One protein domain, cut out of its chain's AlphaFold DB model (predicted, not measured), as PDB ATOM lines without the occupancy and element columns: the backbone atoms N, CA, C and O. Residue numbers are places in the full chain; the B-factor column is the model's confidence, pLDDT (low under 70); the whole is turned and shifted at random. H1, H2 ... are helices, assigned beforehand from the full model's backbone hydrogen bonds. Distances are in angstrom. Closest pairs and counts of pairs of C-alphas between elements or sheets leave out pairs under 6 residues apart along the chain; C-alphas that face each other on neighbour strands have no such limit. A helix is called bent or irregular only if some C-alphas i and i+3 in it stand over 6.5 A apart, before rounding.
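Overview. This is residues 196 to 309 of the 315 residues of an uncharacterized protein of Microgenomates group bacterium GW2011_GWC2_45_8 (UniProt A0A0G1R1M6). Two arms of one long bent helix, H1, form a wide V, and the long helix H2 runs back across the V's open side, packing on H1a near one end and on H1b near the other. The short H3 packs on H1a near the bend, and H4 packs on H1b and on the first part of H2, with its last residues at one end of the long axis. The printed part has 114 residues with four named helices, H1 to H4 in chain order, and no named strand; its class is all helix. The outline is a rod spanning 54 by 26 by 20 A, and the whole is loose, with a radius of gyration of the C-alphas of 16.8 A.

Along the chain. H1, residues 202 to 243, was assigned as one helix by its hydrogen bonds but is bent, with C-alphas 226 and 229 8.3 A apart. Its arm H1a, residues 202 to 226, begins at C-alpha 202 (157.608, 216.563, 97.541) and is 33.0 A long; it is irregular, with C-alphas 210 and 213 7.7 A apart, and has a kink of 65 degrees near residue 214. Arm H1b, residues 229 to 243, is 21.3 A long. H2, residues 247 to 273, covers 39.0 A and ends at C-alpha 273 (161.326, 207.056, 107.412). H3 is residues 281 to 287, 10.0 A. H4, residues 291 to 309, covers 27.6 A and ends at C-alpha 309 (198.670, 191.959, 75.240); it is neither bent nor irregular, but only just: C-alphas 302 and 305 are 6.1 A apart.

Arrangement. H1 is the hub, touching the three other helices, and the helix packing is mostly crossed, with one of five tilts shallow. H1a and H1b are about perpendicular, at 81 degrees. H1a touches residues 264 to 272 of H2, opposite ways at a steep tilt of 54 degrees; the closest C-alphas, Ala 207 and Thr 272, are 5.8 A apart. Residues 218 to 226 of H1a touch H3, about perpendicular at 77 degrees, closest at the C-alphas of Tyr 222 and Gly 281, 5.6 A. H1b touches residues 247 to 256 of H2, opposite ways at a steep tilt of 47 degrees, with the closest C-alphas, Ser 241 and Arg 250, 5.3 A apart. H1b touches H4, the same way at a steep tilt of 41 degrees, closest at the C-alphas of Met 237 and Ala 299, 5.6 A. Residues 248 to 256 of H2 touch H4, opposite ways at a shallow tilt of 24 degrees, closest at the C-alphas of Val 249 and Gly 298, 5.6 A. H2 and H3 are only just apart, 8.4 A at the closest. In H1b and H3 every O i to N i+4 pair is within hydrogen-bond range; the counts are 16 of 21 in H1a, 21 of 23 in H2 and 12 of 15 in H4.

Size, cuts and confidence. The C-alphas farthest apart, Glu 203 and Glu 308, are 54.7 A apart. The printed part has no cut; the links H1 to H2 and H3 to H4 are tight, and H2 to H3 is short. The mean pLDDT of the printed part is 90.4, with residues 196 to 199 and 306 to 309 under 70.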
ATOM      1  N   TYR A 196     154.894 202.427 102.461       56.06
ATOM      2  CA  TYR A 196     155.791 203.291 101.670       56.06
ATOM      3  C   TYR A 196     155.105 204.001 100.477       56.06
ATOM      4  O   TYR A 196     155.698 204.181  99.415       56.06
ATOM      5  N   GLY A 197     153.848 204.424 100.619       54.69
ATOM      6  CA  GLY A 197     153.051 205.040  99.548       54.69
ATOM      7  C   GLY A 197     153.496 206.448  99.123       54.69
ATOM      8  O   GLY A 197     152.859 207.042  98.261       54.69
ATOM      9  N   ARG A 198     154.566 207.002  99.712       61.41
ATOM     10  CA  ARG A 198     155.027 208.390  99.496       61.41
ATOM     11  C   ARG A 198     156.447 208.516  98.928       61.41
ATOM     12  O   ARG A 198     157.043 209.584  99.013       61.41
ATOM     13  N   LEU A 199     157.000 207.463  98.319       69.00
ATOM     14  CA  LEU A 199     158.385 207.471  97.809       69.00
ATOM     15  C   LEU A 199     158.691 208.597  96.800       69.00
ATOM     16  O   LEU A 199     159.843 208.995  96.679       69.00
ATOM     17  N   LEU A 200     157.678 209.122  96.102       77.88
ATOM     18  CA  LEU A 200     157.808 210.188  95.097       77.88
ATOM     19  C   LEU A 200     157.086 211.493  95.492       77.88
ATOM     20  O   LEU A 200     156.703 212.270  94.621       77.88
ATOM     21  N   SER A 201     156.851 211.740  96.785       83.50
ATOM     22  CA  SER A 201     156.226 212.990  97.244       83.50
ATOM     23  C   SER A 201     157.247 214.121  97.411       83.50
ATOM     24  O   SER A 201     158.412 213.881  97.730       83.50
ATOM     25  N   LEU A 202     156.792 215.373  97.265       86.00
ATOM     26  CA  LEU A 202     157.608 216.563  97.541       86.00
ATOM     27  C   LEU A 202     158.173 216.547  98.973       86.00
ATOM     28  O   LEU A 202     159.322 216.921  99.172       86.00
ATOM     29  N   GLU A 203     157.401 216.040  99.940       86.38
ATOM     30  CA  GLU A 203     157.822 215.856 101.338       86.38
ATOM     31  C   GLU A 203     159.046 214.936 101.469       86.38
ATOM     32  O   GLU A 203     159.966 215.215 102.236       86.38
ATOM     33  N   THR A 204     159.091 213.843 100.703       87.25
ATOM     34  CA  THR A 204     160.238 212.926 100.704       87.25
ATOM     35  C   THR A 204     161.475 213.621 100.138       87.25
ATOM     36  O   THR A 204     162.560 213.512 100.709       87.25
ATOM     37  N   PHE A 205     161.327 214.392  99.057       89.12
ATOM     38  CA  PHE A 205     162.441 215.142  98.472       89.12
ATOM     39  C   PHE A 205     162.982 216.226  99.410       89.12
ATOM     40  O   PHE A 205     164.200 216.344  99.558       89.12
ATOM     41  N   THR A 206     162.108 216.990 100.074       91.25
ATOM     42  CA  THR A 206     162.538 218.014 101.038       91.25
ATOM     43  C   THR A 206     163.233 217.385 102.244       91.25
ATOM     44  O   THR A 206     164.285 217.874 102.659       91.25
ATOM     45  N   ALA A 207     162.731 216.256 102.752       90.50
ATOM     46  CA  ALA A 207     163.376 215.514 103.833       90.50
ATOM     47  C   ALA A 207     164.778 215.002 103.446       90.50
ATOM     48  O   ALA A 207     165.725 215.170 104.217       90.50
ATOM     49  N   ILE A 208     164.942 214.438 102.240       93.12
ATOM     50  CA  ILE A 208     166.258 214.007 101.731       93.12
ATOM     51  C   ILE A 208     167.217 215.194 101.644       93.12
ATOM     52  O   ILE A 208     168.359 215.090 102.088       93.12
ATOM     53  N   TYR A 209     166.755 216.322 101.097       93.88
ATOM     54  CA  TYR A 209     167.573 217.525 100.969       93.88
ATOM     55  C   TYR A 209     168.063 218.030 102.334       93.88
ATOM     56  O   TYR A 209     169.253 218.295 102.500       93.88
ATOM     57  N   HIS A 210     167.183 218.078 103.338       94.25
ATOM     58  CA  HIS A 210     167.564 218.461 104.701       94.25
ATOM     59  C   HIS A 210     168.566 217.491 105.345       94.25
ATOM     60  O   HIS A 210     169.453 217.919 106.085       94.25
ATOM     61  N   ASN A 211     168.462 216.195 105.047       95.31
ATOM     62  CA  ASN A 211     169.363 215.173 105.579       95.31
ATOM     63  C   ASN A 211     170.681 215.039 104.800       95.31
ATOM     64  O   ASN A 211     171.568 214.306 105.248       95.31
ATOM     65  N   LEU A 212     170.843 215.732 103.669       95.31
ATOM     66  CA  LEU A 212     171.945 215.521 102.728       95.31
ATOM     67  C   LEU A 212     173.347 215.566 103.371       95.31
ATOM     68  O   LEU A 212     174.133 214.660 103.082       95.31
ATOM     69  N   PRO A 213     173.677 216.508 104.284       95.94
ATOM     70  CA  PRO A 213     174.989 216.519 104.935       95.94
ATOM     71  C   PRO A 213     175.257 215.257 105.763       95.94
ATOM     72  O   PRO A 213     176.331 214.665 105.671       95.94
ATOM     73  N   LYS A 214     174.255 214.790 106.523       95.69
ATOM     74  CA  LYS A 214     174.364 213.561 107.322       95.69
ATOM     75  C   LYS A 214     174.432 212.325 106.432       95.69
ATOM     76  O   LYS A 214     175.170 211.393 106.739       95.69
ATOM     77  N   ILE A 215     173.671 212.301 105.334       96.94
ATOM     78  CA  ILE A 215     173.701 211.204 104.353       96.94
ATOM     79  C   ILE A 215     175.101 211.093 103.750       96.94
ATOM     80  O   ILE A 215     175.649 209.995 103.681       96.94
ATOM     81  N   TYR A 216     175.698 212.224 103.370       96.94
ATOM     82  CA  TYR A 216     177.064 212.266 102.863       96.94
ATOM     83  C   TYR A 216     178.069 211.723 103.886       96.94
ATOM     84  O   TYR A 216     178.838 210.819 103.556       96.94
ATOM     85  N   GLU A 217     178.024 212.204 105.134       96.94
ATOM     86  CA  GLU A 217     178.898 211.710 106.207       96.94
ATOM     87  C   GLU A 217     178.746 210.194 106.401       96.94
ATOM     88  O   GLU A 217     179.735 209.460 106.447       96.94
ATOM     89  N   TYR A 218     177.504 209.707 106.441       97.19
ATOM     90  CA  TYR A 218     177.197 208.290 106.596       97.19
ATOM     91  C   TYR A 218     177.750 207.447 105.439       97.19
ATOM     92  O   TYR A 218     178.388 206.419 105.673       97.19
ATOM     93  N   ILE A 219     177.543 207.881 104.190       97.38
ATOM     94  CA  ILE A 219     178.073 207.205 102.998       97.38
ATOM     95  C   ILE A 219     179.600 207.166 103.058       97.38
ATOM     96  O   ILE A 219     180.200 206.103 102.883       97.38
ATOM     97  N   MET A 220     180.246 208.290 103.358       97.50
ATOM     98  CA  MET A 220     181.703 208.342 103.436       97.50
ATOM     99  C   MET A 220     182.245 207.420 104.528       97.50
ATOM    100  O   MET A 220     183.193 206.674 104.283       97.50
ATOM    101  N   ARG A 221     181.610 207.412 105.703       96.88
ATOM    102  CA  ARG A 221     182.051 206.635 106.865       96.88
ATOM    103  C   ARG A 221     181.807 205.133 106.733       96.88
ATOM    104  O   ARG A 221     182.670 204.364 107.145       96.88
ATOM    105  N   TYR A 222     180.668 204.709 106.182       96.56
ATOM    106  CA  TYR A 222     180.240 203.300 106.219       96.56
ATOM    107  C   TYR A 222     180.204 202.600 104.854       96.56
ATOM    108  O   TYR A 222     180.232 201.370 104.808       96.56
ATOM    109  N   VAL A 223     180.170 203.348 103.746       96.69
ATOM    110  CA  VAL A 223     180.077 202.796 102.379       96.69
ATOM    111  C   VAL A 223     181.372 203.000 101.594       96.69
ATOM    112  O   VAL A 223     181.818 202.087 100.903       96.69
ATOM    113  N   ILE A 224     182.005 204.172 101.698       97.25
ATOM    114  CA  ILE A 224     183.209 204.495 100.919       97.25
ATOM    115  C   ILE A 224     184.484 204.125 101.674       97.25
ATOM    116  O   ILE A 224     185.226 203.262 101.214       97.25
ATOM    117  N   SER A 225     184.727 204.732 102.840       96.62
ATOM    118  CA  SER A 225     185.978 204.570 103.595       96.62
ATOM    119  C   SER A 225     186.319 203.106 103.927       96.62
ATOM    120  O   SER A 225     187.431 202.680 103.610       96.62
ATOM    121  N   PRO A 226     185.383 202.269 104.430       95.38
ATOM    122  CA  PRO A 226     185.696 200.876 104.774       95.38
ATOM    123  C   PRO A 226     186.044 200.003 103.563       95.38
ATOM    124  O   PRO A 226     186.612 198.925 103.720       95.38
ATOM    125  N   PHE A 227     185.689 200.457 102.362       95.94
ATOM    126  CA  PHE A 227     185.879 199.747 101.104       95.94
ATOM    127  C   PHE A 227     186.786 200.526 100.145       95.94
ATOM    128  O   PHE A 227     186.765 200.251  98.949       95.94
ATOM    129  N   LEU A 228     187.599 201.477 100.627       96.06
ATOM    130  CA  LEU A 228     188.375 202.373  99.760       96.06
ATOM    131  C   LEU A 228     189.230 201.603  98.741       96.06
ATOM    132  O   LEU A 228     189.149 201.877  97.550       96.06
ATOM    133  N   GLY A 229     189.963 200.576  99.187       95.81
ATOM    134  CA  GLY A 229     190.755 199.726  98.292       95.81
ATOM    135  C   GLY A 229     189.907 198.973  97.258       95.81
ATOM    136  O   GLY A 229     190.302 198.856  96.100       95.81
ATOM    137  N   ILE A 230     188.706 198.526  97.641       97.31
ATOM    138  CA  ILE A 230     187.744 197.900  96.724       97.31
ATOM    139  C   ILE A 230     187.248 198.925  95.698       97.31
ATOM    140  O   ILE A 230     187.233 198.631  94.507       97.31
ATOM    141  N   TRP A 231     186.924 200.153  96.107       97.38
ATOM    142  CA  TRP A 231     186.516 201.207  95.178       97.38
ATOM    143  C   TRP A 231     187.634 201.602  94.212       97.38
ATOM    144  O   TRP A 231     187.381 201.731  93.014       97.38
ATOM    145  N   THR A 232     188.875 201.712  94.689       96.81
ATOM    146  CA  THR A 232     190.041 201.964  93.830       96.81
ATOM    147  C   THR A 232     190.202 200.863  92.779       96.81
ATOM    148  O   THR A 232     190.356 201.164  91.593       96.81
ATOM    149  N   LEU A 233     190.091 199.591  93.179       96.38
ATOM    150  CA  LEU A 233     190.129 198.461  92.246       96.38
ATOM    151  C   LEU A 233     188.951 198.482  91.264       96.38
ATOM    152  O   LEU A 233     189.158 198.257  90.073       96.38
ATOM    153  N   ALA A 234     187.737 198.792  91.721       96.38
ATOM    154  CA  ALA A 234     186.549 198.865  90.871       96.38
ATOM    155  C   ALA A 234     186.657 199.975  89.812       96.38
ATOM    156  O   ALA A 234     186.290 199.757  88.655       96.38
ATOM    157  N   VAL A 235     187.209 201.142  90.169       96.00
ATOM    158  CA  VAL A 235     187.491 202.231  89.219       96.00
ATOM    159  C   VAL A 235     188.548 201.800  88.201       96.00
ATOM    160  O   VAL A 235     188.321 201.935  86.998       96.00
ATOM    161  N   GLY A 236     189.669 201.224  88.653       93.75
ATOM    162  CA  GLY A 236     190.719 200.720  87.759       93.75
ATOM    163  C   GLY A 236     190.200 199.653  86.791       93.75
ATOM    164  O   GLY A 236     190.431 199.731  85.581       93.75
ATOM    165  N   MET A 237     189.409 198.711  87.308       92.94
ATOM    166  CA  MET A 237     188.699 197.702  86.525       92.94
ATOM    167  C   MET A 237     187.743 198.345  85.513       92.94
ATOM    168  O   MET A 237     187.713 197.932  84.354       92.94
ATOM    169  N   GLY A 238     186.992 199.373  85.912       91.19
ATOM    170  CA  GLY A 238     186.106 200.125  85.030       91.19
ATOM    171  C   GLY A 238     186.853 200.748  83.854       91.19
ATOM    172  O   GLY A 238     186.503 200.475  82.703       91.19
ATOM    173  N   ILE A 239     187.934 201.484  84.128       90.88
ATOM    174  CA  ILE A 239     188.795 202.093  83.100       90.88
ATOM    175  C   ILE A 239     189.330 201.021  82.141       90.88
ATOM    176  O   ILE A 239     189.227 201.168  80.918       90.88
ATOM    177  N   GLN A 240     189.854 199.912  82.673       86.75
ATOM    178  CA  GLN A 240     190.359 198.815  81.844       86.75
ATOM    179  C   GLN A 240     189.257 198.140  81.023       86.75
ATOM    180  O   GLN A 240     189.489 197.781  79.871       86.75
ATOM    181  N   SER A 241     188.045 198.007  81.563       85.50
ATOM    182  CA  SER A 241     186.923 197.359  80.878       85.50
ATOM    183  C   SER A 241     186.506 198.089  79.595       85.50
ATOM    184  O   SER A 241     186.138 197.438  78.612       85.50
ATOM    185  N   PHE A 242     186.628 199.422  79.573       82.00
ATOM    186  CA  PHE A 242     186.394 200.239  78.381       82.00
ATOM    187  C   PHE A 242     187.543 200.129  77.375       82.00
ATOM    188  O   PHE A 242     187.283 199.994  76.180       82.00
ATOM    189  N   ARG A 243     188.797 200.111  77.848       84.06
ATOM    190  CA  ARG A 243     189.984 199.974  76.984       84.06
ATOM    191  C   ARG A 243     190.066 198.599  76.314       84.06
ATOM    192  O   ARG A 243     190.254 198.514  75.108       84.06
ATOM    193  N   LEU A 244     189.878 197.530  77.087       78.62
ATOM    194  CA  LEU A 244     190.057 196.140  76.647       78.62
ATOM    195  C   LEU A 244     188.771 195.507  76.083       78.62
ATOM    196  O   LEU A 244     188.780 194.356  75.655       78.62
ATOM    197  N   LYS A 245     187.636 196.224  76.120       81.75
ATOM    198  CA  LYS A 245     186.305 195.766  75.667       81.75
ATOM    199  C   LYS A 245     185.843 194.430  76.280       81.75
ATOM    200  O   LYS A 245     184.922 193.787  75.760       81.75
ATOM    201  N   LEU A 246     186.393 194.037  77.430       85.31
ATOM    202  CA  LEU A 246     186.097 192.765  78.092       85.31
ATOM    203  C   LEU A 246     184.674 192.759  78.632       85.31
ATOM    204  O   LEU A 246     184.353 193.412  79.623       85.31
ATOM    205  N   ARG A 247     183.794 192.015  77.959       88.19
ATOM    206  CA  ARG A 247     182.372 191.961  78.306       88.19
ATOM    207  C   ARG A 247     182.121 191.497  79.752       88.19
ATOM    208  O   ARG A 247     181.362 192.194  80.420       88.19
ATOM    209  N   PRO A 248     182.748 190.419  80.273       90.69
ATOM    210  CA  PRO A 248     182.527 190.002  81.659       90.69
ATOM    211  C   PRO A 248     182.902 191.087  82.671       90.69
ATOM    212  O   PRO A 248     182.126 191.385  83.572       90.69
ATOM    213  N   VAL A 249     184.050 191.739  82.456       92.94
ATOM    214  CA  VAL A 249     184.538 192.829  83.308       92.94
ATOM    215  C   VAL A 249     183.585 194.024  83.255       92.94
ATOM    216  O   VAL A 249     183.213 194.540  84.297       92.94
ATOM    217  N   ARG A 250     183.097 194.419  82.069       92.69
ATOM    218  CA  ARG A 250     182.110 195.510  81.931       92.69
ATOM    219  C   ARG A 250     180.815 195.237  82.696       92.69
ATOM    220  O   ARG A 250     180.292 196.143  83.337       92.69
ATOM    221  N   ILE A 251     180.304 194.005  82.642       95.00
ATOM    222  CA  ILE A 251     179.086 193.631  83.374       95.00
ATOM    223  C   ILE A 251     179.350 193.645  84.887       95.00
ATOM    224  O   ILE A 251     178.533 194.183  85.627       95.00
ATOM    225  N   LEU A 252     180.489 193.118  85.356       95.81
ATOM    226  CA  LEU A 252     180.865 193.179  86.776       95.81
ATOM    227  C   LEU A 252     181.016 194.624  87.269       95.81
ATOM    228  O   LEU A 252     180.463 194.971  88.309       95.81
ATOM    229  N   THR A 253     181.686 195.481  86.494       95.94
ATOM    230  CA  THR A 253     181.786 196.925  86.752       95.94
ATOM    231  C   THR A 253     180.400 197.552  86.877       95.94
ATOM    232  O   THR A 253     180.132 198.251  87.852       95.94
ATOM    233  N   PHE A 254     179.495 197.268  85.933       96.81
ATOM    234  CA  PHE A 254     178.115 197.745  86.000       96.81
ATOM    235  C   PHE A 254     177.418 197.285  87.285       96.81
ATOM    236  O   PHE A 254     176.834 198.117  87.968       96.81
ATOM    237  N   ILE A 255     177.520 196.004  87.654       98.12
ATOM    238  CA  ILE A 255     176.909 195.470  88.882       98.12
ATOM    239  C   ILE A 255     177.422 196.217  90.121       98.12
ATOM    240  O   ILE A 255     176.618 196.605  90.968       98.12
ATOM    241  N   ILE A 256     178.733 196.449  90.219       97.81
ATOM    242  CA  ILE A 256     179.363 197.127  91.362       97.81
ATOM    243  C   ILE A 256     178.883 198.580  91.480       97.81
ATOM    244  O   ILE A 256     178.409 198.986  92.540       97.81
ATOM    245  N   PHE A 257     178.931 199.356  90.393       97.62
ATOM    246  CA  PHE A 257     178.511 200.761  90.430       97.62
ATOM    247  C   PHE A 257     176.989 200.931  90.524       97.62
ATOM    248  O   PHE A 257     176.522 201.830  91.223       97.62
ATOM    249  N   ALA A 258     176.201 200.044  89.909       98.06
ATOM    250  CA  ALA A 258     174.752 200.014  90.101       98.06
ATOM    251  C   ALA A 258     174.391 199.683  91.556       98.06
ATOM    252  O   ALA A 258     173.450 200.258  92.097       98.06
ATOM    253  N   SER A 259     175.164 198.815  92.218       97.81
ATOM    254  CA  SER A 259     174.984 198.507  93.642       97.81
ATOM    255  C   SER A 259     175.324 199.699  94.535       97.81
ATOM    256  O   SER A 259     174.604 199.960  95.499       97.81
ATOM    257  N   LEU A 260     176.369 200.466  94.203       97.12
ATOM    258  CA  LEU A 260     176.670 201.722  94.894       97.12
ATOM    259  C   LEU A 260     175.515 202.719  94.753       97.12
ATOM    260  O   LEU A 260     175.020 203.227  95.755       97.12
ATOM    261  N   ALA A 261     175.039 202.945  93.525       97.19
ATOM    262  CA  ALA A 261     173.917 203.844  93.262       97.19
ATOM    263  C   ALA A 261     172.642 203.402  94.002       97.19
ATOM    264  O   ALA A 261     171.994 204.220  94.655       97.19
ATOM    265  N   ALA A 262     172.326 202.103  93.974       96.19
ATOM    266  CA  ALA A 262     171.205 201.521  94.707       96.19
ATOM    267  C   ALA A 262     171.342 201.713  96.226       96.19
ATOM    268  O   ALA A 262     170.355 201.982  96.904       96.19
ATOM    269  N   THR A 263     172.561 201.625  96.759       95.75
ATOM    270  CA  THR A 263     172.824 201.840  98.187       95.75
ATOM    271  C   THR A 263     172.644 203.298  98.582       95.75
ATOM    272  O   THR A 263     171.995 203.574  99.585       95.75
ATOM    273  N   ILE A 264     173.165 204.232  97.783       95.56
ATOM    274  CA  ILE A 264     172.988 205.672  98.010       95.56
ATOM    275  C   ILE A 264     171.498 206.022  97.962       95.56
ATOM    276  O   ILE A 264     170.990 206.643  98.890       95.56
ATOM    277  N   ALA A 265     170.780 205.559  96.933       92.81
ATOM    278  CA  ALA A 265     169.339 205.763  96.821       92.81
ATOM    279  C   ALA A 265     168.584 205.159  98.017       92.81
ATOM    280  O   ALA A 265     167.734 205.824  98.607       92.81
ATOM    281  N   GLY A 266     168.933 203.932  98.415       91.31
ATOM    282  CA  GLY A 266     168.340 203.248  99.559       91.31
ATOM    283  C   GLY A 266     168.551 203.992 100.876       91.31
ATOM    284  O   GLY A 266     167.591 204.169 101.615       91.31
ATOM    285  N   ILE A 267     169.767 204.476 101.155       93.31
ATOM    286  CA  ILE A 267     170.072 205.260 102.364       93.31
ATOM    287  C   ILE A 267     169.316 206.590 102.351       93.31
ATOM    288  O   ILE A 267     168.720 206.952 103.364       93.31
ATOM    289  N   SER A 268     169.294 207.292 101.215       92.75
ATOM    290  CA  SER A 268     168.563 208.555 101.085       92.75
ATOM    291  C   SER A 268     167.082 208.373 101.396       92.75
ATOM    292  O   SER A 268     166.539 209.096 102.227       92.75
ATOM    293  N   VAL A 269     166.449 207.359 100.806       89.88
ATOM    294  CA  VAL A 269     165.047 207.026 101.083       89.88
ATOM    295  C   VAL A 269     164.865 206.591 102.537       89.88
ATOM    296  O   VAL A 269     163.984 207.090 103.220       89.88
ATOM    297  N   TYR A 270     165.715 205.708 103.060       89.00
ATOM    298  CA  TYR A 270     165.613 205.222 104.440       89.00
ATOM    299  C   TYR A 270     165.737 206.354 105.475       89.00
ATOM    300  O   TYR A 270     165.084 206.311 106.520       89.00
ATOM    301  N   SER A 271     166.502 207.404 105.156       91.75
ATOM    302  CA  SER A 271     166.677 208.575 106.019       91.75
ATOM    303  C   SER A 271     165.390 209.363 106.287       91.75
ATOM    304  O   SER A 271     165.329 210.095 107.275       91.75
ATOM    305  N   THR A 272     164.367 209.225 105.435       89.81
ATOM    306  CA  THR A 272     163.092 209.943 105.591       89.81
ATOM    307  C   THR A 272     162.098 209.207 106.481       89.81
ATOM    308  O   THR A 272     161.189 209.835 107.016       89.81
ATOM    309  N   PHE A 273     162.269 207.894 106.665       84.69
ATOM    310  CA  PHE A 273     161.326 207.056 107.412       84.69
ATOM    311  C   PHE A 273     161.773 206.764 108.849       84.69
ATOM    312  O   PHE A 273     160.931 206.545 109.714       84.69
ATOM    313  N   PHE A 274     163.081 206.766 109.131       85.31
ATOM    314  CA  PHE A 274     163.602 206.313 110.426       85.31
ATOM    315  C   PHE A 274     164.515 207.345 111.066       85.31
ATOM    316  O   PHE A 274     165.649 207.493 110.639       85.31
ATOM    317  N   ALA A 275     164.098 207.994 112.153       86.00
ATOM    318  CA  ALA A 275     164.917 209.009 112.831       86.00
ATOM    319  C   ALA A 275     166.312 208.504 113.272       86.00
ATOM    320  O   ALA A 275     167.261 209.281 113.326       86.00
ATOM    321  N   THR A 276     166.457 207.205 113.548       87.75
ATOM    322  CA  THR A 276     167.705 206.550 113.983       87.75
ATOM    323  C   THR A 276     168.525 205.952 112.835       87.75
ATOM    324  O   THR A 276     169.480 205.212 113.077       87.75
ATOM    325  N   TRP A 277     168.200 206.274 111.579       89.38
ATOM    326  CA  TRP A 277     168.835 205.685 110.395       89.38
ATOM    327  C   TRP A 277     170.371 205.772 110.391       89.38
ATOM    328  O   TRP A 277     171.048 204.863 109.915       89.38
ATOM    329  N   TYR A 278     170.933 206.841 110.956       89.38
ATOM    330  CA  TYR A 278     172.373 207.100 110.977       89.38
ATOM    331  C   TYR A 278     173.139 206.236 111.995       89.38
ATOM    332  O   TYR A 278     174.369 206.193 111.964       89.38
ATOM    333  N   GLN A 279     172.435 205.535 112.891       90.06
ATOM    334  CA  GLN A 279     173.033 204.728 113.961       90.06
ATOM    335  C   GLN A 279     173.366 203.293 113.517       90.06
ATOM    336  O   GLN A 279     174.120 202.600 114.192       90.06
ATOM    337  N   ILE A 280     172.850 202.835 112.369       86.94
ATOM    338  CA  ILE A 280     172.983 201.442 111.900       86.94
ATOM    339  C   ILE A 280     174.062 201.250 110.815       86.94
ATOM    340  O   ILE A 280     173.947 200.372 109.954       86.94
ATOM    341  N   GLY A 281     175.143 202.032 110.895       89.00
ATOM    342  CA  GLY A 281     176.262 202.044 109.940       89.00
ATOM    343  C   GLY A 281     176.881 200.675 109.654       89.00
ATOM    344  O   GLY A 281     177.077 200.296 108.496       89.00
ATOM    345  N   ASP A 282     177.101 199.872 110.695       89.56
ATOM    346  CA  ASP A 282     177.686 198.535 110.536       89.56
ATOM    347  C   ASP A 282     176.778 197.575 109.759       89.56
ATOM    348  O   ASP A 282     177.257 196.654 109.095       89.56
ATOM    349  N   SER A 283     175.457 197.780 109.812       88.88
ATOM    350  CA  SER A 283     174.515 197.000 109.006       88.88
ATOM    351  C   SER A 283     174.705 197.292 107.518       88.88
ATOM    352  O   SER A 283     174.780 196.356 106.720       88.88
ATOM    353  N   ALA A 284     174.872 198.571 107.153       91.44
ATOM    354  CA  ALA A 284     175.150 198.974 105.775       91.44
ATOM    355  C   ALA A 284     176.487 198.411 105.275       91.44
ATOM    356  O   ALA A 284     176.554 197.894 104.160       91.44
ATOM    357  N   ARG A 285     177.529 198.414 106.119       94.00
ATOM    358  CA  ARG A 285     178.823 197.801 105.783       94.00
ATOM    359  C   ARG A 285     178.685 196.303 105.488       94.00
ATOM    360  O   ARG A 285     179.139 195.839 104.445       94.00
ATOM    361  N   ARG A 286     178.014 195.548 106.363       92.94
ATOM    362  CA  ARG A 286     177.823 194.094 106.184       92.94
ATOM    363  C   ARG A 286     176.943 193.748 104.983       92.94
ATOM    364  O   ARG A 286     177.179 192.748 104.311       92.94
ATOM    365  N   MET A 287     175.954 194.587 104.687       93.25
ATOM    366  CA  MET A 287     175.105 194.450 103.503       93.25
ATOM    367  C   MET A 287     175.916 194.537 102.196       93.25
ATOM    368  O   MET A 287     175.564 193.882 101.219       93.25
ATOM    369  N   LEU A 288     177.008 195.306 102.184       96.12
ATOM    370  CA  LEU A 288     177.864 195.542 101.017       96.12
ATOM    371  C   LEU A 288     179.029 194.560 100.865       96.12
ATOM    372  O   LEU A 288     179.801 194.678  99.913       96.12
ATOM    373  N   MET A 289     179.164 193.571 101.752       96.50
ATOM    374  CA  MET A 289     180.277 192.614 101.712       96.50
ATOM    375  C   MET A 289     180.440 191.916 100.356       96.50
ATOM    376  O   MET A 289     181.563 191.605  99.967       96.50
ATOM    377  N   PHE A 290     179.353 191.721  99.604       97.88
ATOM    378  CA  PHE A 290     179.379 191.121  98.267       97.88
ATOM    379  C   PHE A 290     180.183 191.912  97.227       97.88
ATOM    380  O   PHE A 290     180.607 191.339  96.222       97.88
ATOM    381  N   LEU A 291     180.441 193.201  97.458       97.75
ATOM    382  CA  LEU A 291     181.294 194.000  96.580       97.75
ATOM    383  C   LEU A 291     182.746 193.525  96.595       97.75
ATOM    384  O   LEU A 291     183.416 193.615  95.565       97.75
ATOM    385  N   ILE A 292     183.222 192.995  97.727       98.06
ATOM    386  CA  ILE A 292     184.590 192.493  97.874       98.06
ATOM    387  C   ILE A 292     184.871 191.387  96.842       98.06
ATOM    388  O   ILE A 292     185.699 191.610  95.955       98.06
ATOM    389  N   PRO A 293     184.182 190.230  96.873       98.25
ATOM    390  CA  PRO A 293     184.486 189.143  95.955       98.25
ATOM    391  C   PRO A 293     184.247 189.514  94.492       98.25
ATOM    392  O   PRO A 293     185.062 189.157  93.644       98.25
ATOM    393  N   LEU A 294     183.182 190.265  94.177       97.88
ATOM    394  CA  LEU A 294     182.922 190.698  92.798       97.88
ATOM    395  C   LEU A 294     184.067 191.545  92.243       97.88
ATOM    396  O   LEU A 294     184.491 191.334  91.105       97.88
ATOM    397  N   THR A 295     184.581 192.472  93.050       98.12
ATOM    398  CA  THR A 295     185.668 193.361  92.634       98.12
ATOM    399  C   THR A 295     186.983 192.608  92.515       98.12
ATOM    400  O   THR A 295     187.681 192.779  91.520       98.12
ATOM    401  N   LEU A 296     187.314 191.738  93.476       97.81
ATOM    402  CA  LEU A 296     188.542 190.938  93.427       97.81
ATOM    403  C   LEU A 296     188.557 190.013  92.202       97.81
ATOM    404  O   LEU A 296     189.546 189.965  91.473       97.81
ATOM    405  N   ILE A 297     187.440 189.335  91.922       96.56
ATOM    406  CA  ILE A 297     187.288 188.481  90.734       96.56
ATOM    407  C   ILE A 297     187.399 189.311  89.454       96.56
ATOM    408  O   ILE A 297     188.127 188.942  88.532       96.56
ATOM    409  N   GLY A 298     186.702 190.445  89.392       95.38
ATOM    410  CA  GLY A 298     186.731 191.330  88.234       95.38
ATOM    411  C   GLY A 298     188.114 191.936  87.962       95.38
ATOM    412  O   GLY A 298     188.538 191.987  86.807       95.38
ATOM    413  N   ALA A 299     188.852 192.312  89.009       95.38
ATOM    414  CA  ALA A 299     190.221 192.814  88.903       95.38
ATOM    415  C   ALA A 299     191.181 191.735  88.377       95.38
ATOM    416  O   ALA A 299     191.956 192.002  87.461       95.38
ATOM    417  N   VAL A 300     191.084 190.499  88.878       95.00
ATOM    418  CA  VAL A 300     191.872 189.362  88.366       95.00
ATOM    419  C   VAL A 300     191.569 189.087  86.889       95.00
ATOM    420  O   VAL A 300     192.485 188.860  86.094       95.00
ATOM    421  N   LEU A 301     190.296 189.156  86.491       92.19
ATOM    422  CA  LEU A 301     189.906 189.021  85.086       92.19
ATOM    423  C   LEU A 301     190.503 190.131  84.217       92.19
ATOM    424  O   LEU A 301     190.984 189.849  83.120       92.19
ATOM    425  N   ALA A 302     190.499 191.372  84.699       91.56
ATOM    426  CA  ALA A 302     191.087 192.500  83.987       91.56
ATOM    427  C   ALA A 302     192.614 192.337  83.814       91.56
ATOM    428  O   ALA A 302     193.133 192.558  82.719       91.56
ATOM    429  N   LEU A 303     193.310 191.825  84.839       89.69
ATOM    430  CA  LEU A 303     194.750 191.532  84.794       89.69
ATOM    431  C   LEU A 303     195.125 190.461  83.760       89.69
ATOM    432  O   LEU A 303     196.164 190.584  83.112       89.69
ATOM    433  N   SER A 304     194.288 189.432  83.572       85.56
ATOM    434  CA  SER A 304     194.597 188.316  82.659       85.56
ATOM    435  C   SER A 304     194.949 188.763  81.239       85.56
ATOM    436  O   SER A 304     195.867 188.227  80.626       85.56
ATOM    437  N   ARG A 305     194.283 189.810  80.744       75.44
ATOM    438  CA  ARG A 305     194.446 190.311  79.376       75.44
ATOM    439  C   ARG A 305     195.576 191.321  79.221       75.44
ATOM    440  O   ARG A 305     196.053 191.515  78.108       75.44
ATOM    441  N   PHE A 306     196.047 191.910  80.318       67.19
ATOM    442  CA  PHE A 306     197.273 192.711  80.307       67.19
ATOM    443  C   PHE A 306     198.504 191.824  80.071       67.19
ATOM    444  O   PHE A 306     199.401 192.187  79.317       67.19
ATOM    445  N   SER A 307     198.509 190.624  80.663       58.97
ATOM    446  CA  SER A 307     199.584 189.644  80.471       58.97
ATOM    447  C   SER A 307     199.636 189.079  79.048       58.97
ATOM    448  O   SER A 307     200.712 188.707  78.596       58.97
ATOM    449  N   GLU A 308     198.497 188.996  78.357       60.19
ATOM    450  CA  GLU A 308     198.432 188.509  76.972       60.19
ATOM    451  C   GLU A 308     198.832 189.602  75.967       60.19
ATOM    452  O   GLU A 308     199.617 189.338  75.063       60.19
ATOM    453  N   GLY A 309     198.384 190.850  76.162       53.00
ATOM    454  CA  GLY A 309     198.670 191.959  75.240       53.00
ATOM    455  C   GLY A 309     200.145 192.381  75.152       53.00
ATOM    456  O   GLY A 309     200.556 192.916  74.127       53.00
TER     457      GLY A 309